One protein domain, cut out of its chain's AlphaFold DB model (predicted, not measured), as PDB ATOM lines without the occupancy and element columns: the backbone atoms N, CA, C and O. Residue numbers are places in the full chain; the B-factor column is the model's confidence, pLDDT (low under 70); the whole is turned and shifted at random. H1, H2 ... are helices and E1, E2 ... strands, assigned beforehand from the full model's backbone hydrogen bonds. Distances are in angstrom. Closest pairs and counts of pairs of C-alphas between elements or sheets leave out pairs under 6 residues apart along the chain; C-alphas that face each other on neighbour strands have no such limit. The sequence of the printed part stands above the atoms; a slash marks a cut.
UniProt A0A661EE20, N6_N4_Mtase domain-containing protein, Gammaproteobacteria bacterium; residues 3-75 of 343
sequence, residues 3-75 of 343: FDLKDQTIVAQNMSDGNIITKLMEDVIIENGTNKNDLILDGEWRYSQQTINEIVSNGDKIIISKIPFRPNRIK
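Overview. This is residues 3 to 75 of the 343 residues of the protein "N6_N4_Mtase domain-containing protein" of Gammaproteobacteria bacterium (UniProt A0A661EE20). Little regular structure: the model is mostly loops, tied by three small strand pairs, E1 with E3, E2 with E4 and the hairpin E5 and E6, with the short helix H1 at one end, near the start of E5. The 73 printed residues hold E1, E2, E3, E4, H1, E5, E6 in that order; each pair is antiparallel, and the class is mixed, with 29 residues in named elements. It is compact, radius of gyration of the C-alphas 12.1 A, spanning 30 by 30 by 18 A.

Along the chain. E1, residues 8 to 10, starts at C-alpha 8 (5.256, -16.743, 47.653). E2 is 22 to 24, E3 28 to 31 (9.7 A), E4 41 to 43, H1 49 to 57 (12.3 A), E5 61 to 64 (9.9 A). E6, 72 to 74, ends at C-alpha 74 (12.080, 4.535, 43.413).

Arrangement. N 10 and O 28 of E1 and E3 are 2.9 A apart, N 23 and O 42 of E2 and E4 2.8 A, N 74 and O 61 of E6 and E5 2.8 A, within hydrogen-bond range. In H1 every O i to N i+4 pair is within range. The closest C-alphas of H1 and E5, Ile 55 and Lys 61, are 7.7 A apart.

Size, cuts and confidence. The printed part has no cut. The link from E1 to E2 is long. No printed residue is under 70.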
ATOM      1  N   PHE A   3       9.081  -6.742  43.809       91.38
ATOM      2  CA  PHE A   3       8.847  -7.165  45.179       91.38
ATOM      3  C   PHE A   3      10.186  -7.420  45.857       91.38
ATOM      4  O   PHE A   3      10.999  -8.193  45.359       91.38
ATOM      5  N   ASP A   4      10.392  -6.779  47.000       91.38
ATOM      6  CA  ASP A   4      11.460  -7.120  47.941       91.38
ATOM      7  C   ASP A   4      10.884  -8.069  49.001       91.38
ATOM      8  O   ASP A   4      10.806  -7.778  50.192       91.38
ATOM      9  N   LEU A   5      10.332  -9.177  48.508       88.62
ATOM     10  CA  LEU A   5       9.708 -10.246  49.271       88.62
ATOM     11  C   LEU A   5      10.196 -11.575  48.704       88.62
ATOM     12  O   LEU A   5      10.489 -11.678  47.515       88.62
ATOM     13  N   LYS A   6      10.256 -12.604  49.555       92.00
ATOM     14  CA  LYS A   6      10.507 -13.973  49.092       92.00
ATOM     15  C   LYS A   6       9.388 -14.424  48.159       92.00
ATOM     16  O   LYS A   6       8.242 -14.007  48.345       92.00
ATOM     17  N   ASP A   7       9.731 -15.321  47.244       95.62
ATOM     18  CA  ASP A   7       8.776 -15.976  46.359       95.62
ATOM     19  C   ASP A   7       7.682 -16.667  47.178       95.62
ATOM     20  O   ASP A   7       7.964 -17.460  48.082       95.62
ATOM     21  N   GLN A   8       6.433 -16.294  46.913       95.38
ATOM     22  CA  GLN A   8       5.256 -16.743  47.653       95.38
ATOM     23  C   GLN A   8       3.974 -16.336  46.921       95.38
ATOM     24  O   GLN A   8       3.980 -15.440  46.077       95.38
ATOM     25  N   THR A   9       2.855 -16.957  47.290       96.31
ATOM     26  CA  THR A   9       1.517 -16.516  46.874       96.31
ATOM     27  C   THR A   9       0.865 -15.740  48.009       96.31
ATOM     28  O   THR A   9       0.794 -16.238  49.133       96.31
ATOM     29  N   ILE A  10       0.394 -14.530  47.721       95.38
ATOM     30  CA  ILE A  10      -0.357 -13.704  48.664       95.38
ATOM     31  C   ILE A  10      -1.818 -13.714  48.251       95.38
ATOM     32  O   ILE A  10      -2.157 -13.226  47.177       95.38
ATOM     33  N   VAL A  11      -2.662 -14.261  49.119       96.31
ATOM     34  CA  VAL A  11      -4.106 -14.362  48.889       96.31
ATOM     35  C   VAL A  11      -4.754 -12.981  48.962       96.31
ATOM     36  O   VAL A  11      -4.349 -12.146  49.779       96.31
ATOM     37  N   ALA A  12      -5.770 -12.753  48.130       96.56
ATOM     38  CA  ALA A  12      -6.623 -11.576  48.160       96.56
ATOM     39  C   ALA A  12      -7.149 -11.324  49.580       96.56
ATOM     40  O   ALA A  12      -7.814 -12.161  50.192       96.56
ATOM     41  N   GLN A  13      -6.832 -10.155  50.129       96.06
ATOM     42  CA  GLN A  13      -7.152  -9.811  51.510       96.06
ATOM     43  C   GLN A  13      -7.214  -8.299  51.710       96.06
ATOM     44  O   GLN A  13      -6.782  -7.505  50.868       96.06
ATOM     45  N   ASN A  14      -7.751  -7.891  52.859       95.12
ATOM     46  CA  ASN A  14      -7.658  -6.510  53.303       95.12
ATOM     47  C   ASN A  14      -6.184  -6.172  53.596       95.12
ATOM     48  O   ASN A  14      -5.519  -6.890  54.337       95.12
ATOM     49  N   MET A  15      -5.695  -5.085  53.002       94.44
ATOM     50  CA  MET A  15      -4.321  -4.596  53.136       94.44
ATOM     51  C   MET A  15      -4.269  -3.252  53.888       94.44
ATOM     52  O   MET A  15      -3.308  -2.496  53.775       94.44
ATOM     53  N   SER A  16      -5.306  -2.917  54.652       92.81
ATOM     54  CA  SER A  16      -5.373  -1.656  55.392       92.81
ATOM     55  C   SER A  16      -4.498  -1.697  56.650       92.81
ATOM     56  O   SER A  16      -4.482  -2.697  57.364       92.81
ATOM     57  N   ASP A  17      -3.783  -0.608  56.937       91.00
ATOM     58  CA  ASP A  17      -2.998  -0.436  58.170       91.00
ATOM     59  C   ASP A  17      -2.866   1.054  58.519       91.00
ATOM     60  O   ASP A  17      -2.405   1.865  57.706       91.00
ATOM     61  N   GLY A  18      -3.281   1.414  59.735       88.62
ATOM     62  CA  GLY A  18      -3.432   2.799  60.176       88.62
ATOM     63  C   GLY A  18      -4.462   3.561  59.335       88.62
ATOM     64  O   GLY A  18      -5.577   3.094  59.134       88.62
ATOM     65  N   ASN A  19      -4.069   4.730  58.822       86.94
ATOM     66  CA  ASN A  19      -4.922   5.581  57.980       86.94
ATOM     67  C   ASN A  19      -4.919   5.178  56.494       86.94
ATOM     68  O   ASN A  19      -5.470   5.896  55.670       86.94
ATOM     69  N   ILE A  20      -4.239   4.089  56.125       87.06
ATOM     70  CA  ILE A  20      -4.141   3.641  54.734       87.06
ATOM     71  C   ILE A  20      -5.203   2.569  54.506       87.06
ATOM     72  O   ILE A  20      -5.106   1.488  55.086       87.06
ATOM     73  N   ILE A  21      -6.178   2.862  53.644       90.50
ATOM     74  CA  ILE A  21      -7.246   1.936  53.256       90.50
ATOM     75  C   ILE A  21      -6.898   1.340  51.894       90.50
ATOM     76  O   ILE A  21      -6.901   2.043  50.882       90.50
ATOM     77  N   THR A  22      -6.568   0.048  51.872       93.25
ATOM     78  CA  THR A  22      -6.268  -0.675  50.628       93.25
ATOM     79  C   THR A  22      -6.728  -2.126  50.695       93.25
ATOM     80  O   THR A  22      -6.781  -2.734  51.768       93.25
ATOM     81  N   LYS A  23      -7.047  -2.706  49.540       95.69
ATOM     82  CA  LYS A  23      -7.471  -4.097  49.397       95.69
ATOM     83  C   LYS A  23      -6.768  -4.744  48.214       95.69
ATOM     84  O   LYS A  23      -6.725  -4.181  47.123       95.69
ATOM     85  N   LEU A  24      -6.245  -5.946  48.438       96.50
ATOM     86  CA  LEU A  24      -5.790  -6.817  47.365       96.50
ATOM     87  C   LEU A  24      -6.997  -7.558  46.794       96.50
ATOM     88  O   LEU A  24      -7.667  -8.292  47.520       96.50
ATOM     89  N   MET A  25      -7.299  -7.299  45.524       96.94
ATOM     90  CA  MET A  25      -8.524  -7.778  44.882       96.94
ATOM     91  C   MET A  25      -8.395  -9.210  44.368       96.94
ATOM     92  O   MET A  25      -9.379  -9.944  44.378       96.94
ATOM     93  N   GLU A  26      -7.186  -9.608  43.977       96.31
ATOM     94  CA  GLU A  26      -6.863 -10.930  43.439       96.31
ATOM     95  C   GLU A  26      -5.583 -11.469  44.083       96.31
ATOM     96  O   GLU A  26      -4.727 -10.694  44.517       96.31
ATOM     97  N   ASP A  27      -5.444 -12.793  44.145       96.62
ATOM     98  CA  ASP A  27      -4.218 -13.429  44.622       96.62
ATOM     99  C   ASP A  27      -3.038 -12.987  43.753       96.62
ATOM    100  O   ASP A  27      -3.155 -12.953  42.532       96.62
ATOM    101  N   VAL A  28      -1.884 -12.689  44.349       96.06
ATOM    102  CA  VAL A  28      -0.666 -12.378  43.589       96.06
ATOM    103  C   VAL A  28       0.410 -13.422  43.838       96.06
ATOM    104  O   VAL A  28       0.701 -13.788  44.978       96.06
ATOM    105  N   ILE A  29       1.028 -13.880  42.756       96.44
ATOM    106  CA  ILE A  29       2.144 -14.820  42.789       96.44
ATOM    107  C   ILE A  29       3.433 -14.025  42.594       96.44
ATOM    108  O   ILE A  29       3.635 -13.406  41.546       96.44
ATOM    109  N   ILE A  30       4.297 -14.041  43.607       95.19
ATOM    110  CA  ILE A  30       5.621 -13.423  43.574       95.19
ATOM    111  C   ILE A  30       6.635 -14.508  43.210       95.19
ATOM    112  O   ILE A  30       6.786 -15.478  43.949       95.19
ATOM    113  N   GLU A  31       7.325 -14.327  42.086       94.62
ATOM    114  CA  GLU A  31       8.420 -15.182  41.620       94.62
ATOM    115  C   GLU A  31       9.592 -14.303  41.160       94.62
ATOM    116  O   GLU A  31       9.409 -13.333  40.412       94.62
ATOM    117  N   ASN A  32      10.806 -14.628  41.611       92.44
ATOM    118  CA  ASN A  32      12.040 -13.899  41.307       92.44
ATOM    119  C   ASN A  32      11.932 -12.375  41.542       92.44
ATOM    120  O   ASN A  32      12.436 -11.568  40.755       92.44
ATOM    121  N   GLY A  33      11.242 -11.964  42.612       90.56
ATOM    122  CA  GLY A  33      11.061 -10.548  42.963       90.56
ATOM    123  C   GLY A  33      10.140  -9.760  42.020       90.56
ATOM    124  O   GLY A  33      10.214  -8.528  41.965       90.56
ATOM    125  N   THR A  34       9.269 -10.440  41.268       92.06
ATOM    126  CA  THR A  34       8.253  -9.827  40.396       92.06
ATOM    127  C   THR A  34       6.907 -10.537  40.519       92.06
ATOM    128  O   THR A  34       6.853 -11.702  40.902       92.06
ATOM    129  N   ASN A  35       5.808  -9.842  40.215       93.62
ATOM    130  CA  ASN A  35       4.498 -10.484  40.093       93.62
ATOM    131  C   ASN A  35       4.396 -11.255  38.770       93.62
ATOM    132  O   ASN A  35       4.712 -10.704  37.716       93.62
ATOM    133  N   LYS A  36       3.918 -12.499  38.829       95.06
ATOM    134  CA  LYS A  36       3.682 -13.355  37.654       95.06
ATOM    135  C   LYS A  36       2.345 -13.072  36.968       95.06
ATOM    136  O   LYS A  36       2.240 -13.195  35.752       95.06
ATOM    137  N   ASN A  37       1.337 -12.720  37.754       93.75
ATOM    138  CA  ASN A  37       0.005 -12.328  37.307       93.75
ATOM    139  C   ASN A  37      -0.267 -10.857  37.641       93.75
ATOM    140  O   ASN A  37       0.538 -10.211  38.320       93.75
ATOM    141  N   ASP A  38      -1.386 -10.326  37.157       92.81
ATOM    142  CA  ASP A  38      -1.762  -8.937  37.402       92.81
ATOM    143  C   ASP A  38      -1.916  -8.659  38.900       92.81
ATOM    144  O   ASP A  38      -2.476  -9.445  39.661       92.81
ATOM    145  N   LEU A  39      -1.383  -7.518  39.333       92.31
ATOM    146  CA  LEU A  39      -1.584  -7.018  40.682       92.31
ATOM    147  C   LEU A  39      -2.699  -5.976  40.646       92.31
ATOM    148  O   LEU A  39      -2.486  -4.864  40.162       92.31
ATOM    149  N   ILE A  40      -3.854  -6.315  41.218       93.69
ATOM    150  CA  ILE A  40      -5.002  -5.412  41.310       93.69
ATOM    151  C   ILE A  40      -5.184  -4.980  42.764       93.69
ATOM    152  O   ILE A  40      -5.572  -5.771  43.630       93.69
ATOM    153  N   LEU A  41      -4.890  -3.707  43.032       93.00
ATOM    154  CA  LEU A  41      -5.071  -3.086  44.340       93.00
ATOM    155  C   LEU A  41      -6.126  -1.986  44.268       93.00
ATOM    156  O   LEU A  41      -5.999  -1.045  43.485       93.00
ATOM    157  N   ASP A  42      -7.125  -2.083  45.135       93.25
ATOM    158  CA  ASP A  42      -8.136  -1.050  45.336       93.25
ATOM    159  C   ASP A  42      -7.783  -0.200  46.564       93.25
ATOM    160  O   ASP A  42      -7.273  -0.727  47.558       93.25
ATOM    161  N   GLY A  43      -8.006   1.113  46.498       91.38
ATOM    162  CA  GLY A  43      -7.692   2.028  47.596       91.38
ATOM    163  C   GLY A  43      -7.460   3.481  47.187       91.38
ATOM    164  O   GLY A  43      -7.682   3.891  46.049       91.38
ATOM    165  N   GLU A  44      -6.995   4.274  48.151       89.62
ATOM    166  CA  GLU A  44      -6.799   5.720  47.999       89.62
ATOM    167  C   GLU A  44      -5.388   6.048  47.485       89.62
ATOM    168  O   GLU A  44      -4.409   6.102  48.236       89.62
ATOM    169  N   TRP A  45      -5.269   6.272  46.175       89.06
ATOM    170  CA  TRP A  45      -3.977   6.483  45.518       89.06
ATOM    171  C   TRP A  45      -3.623   7.959  45.334       89.06
ATOM    172  O   TRP A  45      -4.424   8.775  44.889       89.06
ATOM    173  N   ARG A  46      -2.349   8.292  45.581       87.56
ATOM    174  CA  ARG A  46      -1.771   9.608  45.251       87.56
ATOM    175  C   ARG A  46      -1.646   9.846  43.743       87.56
ATOM    176  O   ARG A  46      -1.604  10.992  43.304       87.56
ATOM    177  N   TYR A  47      -1.496   8.771  42.974       89.38
ATOM    178  CA  TYR A  47      -1.227   8.799  41.541       89.38
ATOM    179  C   TYR A  47      -2.377   8.147  40.783       89.38
ATOM    180  O   TYR A  47      -2.899   7.124  41.217       89.38
ATOM    181  N   SER A  48      -2.737   8.719  39.635       91.62
ATOM    182  CA  SER A  48      -3.643   8.066  38.695       91.62
ATOM    183  C   SER A  48      -2.932   6.917  37.975       91.62
ATOM    184  O   SER A  48      -1.698   6.876  37.913       91.62
ATOM    185  N   GLN A  49      -3.701   6.016  37.359       90.81
ATOM    186  CA  GLN A  49      -3.138   4.951  36.522       90.81
ATOM    187  C   GLN A  49      -2.268   5.514  35.386       90.81
ATOM    188  O   GLN A  49      -1.215   4.958  35.087       90.81
ATOM    189  N   GLN A  50      -2.659   6.651  34.796       94.44
ATOM    190  CA  GLN A  50      -1.849   7.326  33.780       94.44
ATOM    191  C   GLN A  50      -0.477   7.731  34.338       94.44
ATOM    192  O   GLN A  50       0.543   7.413  33.733       94.44
ATOM    193  N   THR A  51      -0.429   8.363  35.516       91.12
ATOM    194  CA  THR A  51       0.841   8.744  36.153       91.12
ATOM    195  C   THR A  51       1.690   7.522  36.502       91.12
ATOM    196  O   THR A  51       2.910   7.569  36.366       91.12
ATOM    197  N   ILE A  52       1.079   6.409  36.922       89.88
ATOM    198  CA  ILE A  52       1.801   5.146  37.153       89.88
ATOM    199  C   ILE A  52       2.430   4.636  35.852       89.88
ATOM    200  O   ILE A  52       3.606   4.271  35.851       89.88
ATOM    201  N   ASN A  53       1.693   4.666  34.740       91.38
ATOM    202  CA  ASN A  53       2.208   4.251  33.435       91.38
ATOM    203  C   ASN A  53       3.385   5.133  32.986       91.38
ATOM    204  O   ASN A  53       4.385   4.607  32.505       91.38
ATOM    205  N   GLU A  54       3.305   6.450  33.200       90.44
ATOM    206  CA  GLU A  54       4.399   7.396  32.931       90.44
ATOM    207  C   GLU A  54       5.630   7.138  33.816       90.44
ATOM    208  O   GLU A  54       6.767   7.242  33.367       90.44
ATOM    209  N   ILE A  55       5.436   6.793  35.092       88.31
ATOM    210  CA  ILE A  55       6.535   6.426  36.001       88.31
ATOM    211  C   ILE A  55       7.267   5.196  35.455       88.31
ATOM    212  O   ILE A  55       8.491   5.207  35.342       88.31
ATOM    213  N   VAL A  56       6.516   4.161  35.074       86.31
ATOM    214  CA  VAL A  56       7.082   2.919  34.538       86.31
ATOM    215  C   VAL A  56       7.768   3.155  33.187       86.31
ATOM    216  O   VAL A  56       8.865   2.641  32.976       86.31
ATOM    217  N   SER A  57       7.183   3.958  32.290       88.25
ATOM    218  CA  SER A  57       7.783   4.257  30.980       88.25
ATOM    219  C   SER A  57       9.080   5.064  31.088       88.25
ATOM    220  O   SER A  57       9.987   4.864  30.284       88.25
ATOM    221  N   ASN A  58       9.206   5.910  32.114       85.81
ATOM    222  CA  ASN A  58      10.433   6.650  32.424       85.81
ATOM    223  C   ASN A  58      11.534   5.780  33.065       85.81
ATOM    224  O   ASN A  58      12.605   6.292  33.380       85.81
ATOM    225  N   GLY A  59      11.295   4.479  33.269       85.12
ATOM    226  CA  GLY A  59      12.277   3.547  33.832       85.12
ATOM    227  C   GLY A  59      12.388   3.573  35.361       85.12
ATOM    228  O   GLY A  59      13.257   2.901  35.928       85.12
ATOM    229  N   ASP A  60      11.505   4.303  36.049       87.25
ATOM    230  CA  ASP A  60      11.419   4.261  37.506       87.25
ATOM    231  C   ASP A  60      10.843   2.923  37.976       87.25
ATOM    232  O   ASP A  60       9.957   2.331  37.354       87.25
ATOM    233  N   LYS A  61      11.312   2.454  39.135       87.25
ATOM    234  CA  LYS A  61      10.822   1.204  39.725       87.25
ATOM    235  C   LYS A  61       9.721   1.491  40.730       87.25
ATOM    236  O   LYS A  61       9.804   2.449  41.494       87.25
ATOM    237  N   ILE A  62       8.725   0.616  40.793       90.75
ATOM    238  CA  ILE A  62       7.768   0.591  41.900       90.75
ATOM    239  C   ILE A  62       8.008  -0.695  42.684       90.75
ATOM    240  O   ILE A  62       7.889  -1.788  42.123       90.75
ATOM    241  N   ILE A  63       8.395  -0.542  43.952       92.25
ATOM    242  CA  ILE A  63       8.792  -1.639  44.838       92.25
ATOM    243  C   ILE A  63       7.790  -1.797  45.978       92.25
ATOM    244  O   ILE A  63       7.427  -0.821  46.637       92.25
ATOM    245  N   ILE A  64       7.389  -3.039  46.241       93.06
ATOM    246  CA  ILE A  64       6.656  -3.446  47.439       93.06
ATOM    247  C   ILE A  64       7.597  -4.292  48.303       93.06
ATOM    248  O   ILE A  64       8.052  -5.342  47.865       93.06
ATOM    249  N   SER A  65       7.893  -3.845  49.524       91.81
ATOM    250  CA  SER A  65       8.863  -4.512  50.412       91.81
ATOM    251  C   SER A  65       8.252  -5.273  51.586       91.81
ATOM    252  O   SER A  65       8.957  -5.949  52.325       91.81
ATOM    253  N   LYS A  66       6.940  -5.146  51.811       91.75
ATOM    254  CA  LYS A  66       6.242  -5.824  52.908       91.75
ATOM    255  C   LYS A  66       4.744  -5.937  52.659       91.75
ATOM    256  O   LYS A  66       4.206  -5.256  51.787       91.75
ATOM    257  N   ILE A  67       4.101  -6.772  53.471       89.69
ATOM    258  CA  ILE A  67       2.647  -6.847  53.641       89.69
ATOM    259  C   ILE A  67       2.286  -6.044  54.908       89.69
ATOM    260  O   ILE A  67       3.011  -6.158  55.900       89.69
ATOM    261  N   PRO A  68       1.219  -5.226  54.903       92.00
ATOM    262  CA  PRO A  68       0.358  -4.922  53.760       92.00
ATOM    263  C   PRO A  68       1.098  -4.182  52.643       92.00
ATOM    264  O   PRO A  68       2.062  -3.453  52.902       92.00
ATOM    265  N   PHE A  69       0.666  -4.395  51.399       92.31
ATOM    266  CA  PHE A  69       1.359  -3.857  50.233       92.31
ATOM    267  C   PHE A  69       1.376  -2.331  50.243       92.31
ATOM    268  O   PHE A  69       0.345  -1.667  50.198       92.31
ATOM    269  N   ARG A  70       2.590  -1.775  50.246       88.06
ATOM    270  CA  ARG A  70       2.844  -0.338  50.113       88.06
ATOM    271  C   ARG A  70       3.755  -0.094  48.915       88.06
ATOM    272  O   ARG A  70       4.975  -0.097  49.084       88.06
ATOM    273  N   PRO A  71       3.184   0.080  47.710       90.19
ATOM    274  CA  PRO A  71       3.939   0.461  46.525       90.19
ATOM    275  C   PRO A  71       4.727   1.754  46.750       90.19
ATOM    276  O   PRO A  71       4.147   2.818  46.952       90.19
ATOM    277  N   ASN A  72       6.054   1.678  46.689       89.12
ATOM    278  CA  ASN A  72       6.933   2.839  46.765       89.12
ATOM    279  C   ASN A  72       7.623   3.057  45.420       89.12
ATOM    280  O   ASN A  72       8.277   2.158  44.891       89.12
ATOM    281  N   ARG A  73       7.507   4.271  44.873       89.19
ATOM    282  CA  ARG A  73       8.275   4.691  43.695       89.19
ATOM    283  C   ARG A  73       9.732   4.921  44.093       89.19
ATOM    284  O   ARG A  73      10.015   5.737  44.966       89.19
ATOM    285  N   ILE A  74      10.646   4.273  43.385       84.69
ATOM    286  CA  ILE A  74      12.080   4.535  43.413       84.69
ATOM    287  C   ILE A  74      12.441   5.201  42.087       84.69
ATOM    288  O   ILE A  74      12.453   4.547  41.043       84.69
ATOM    289  N   LYS A  75      12.712   6.510  42.142       78.19
ATOM    290  CA  LYS A  75      13.193   7.270  40.984       78.19
ATOM    291  C   LYS A  75      14.589   6.787  40.584       78.19
ATOM    292  O   LYS A  75      15.456   6.669  41.454       78.19
TER     293      LYS A  75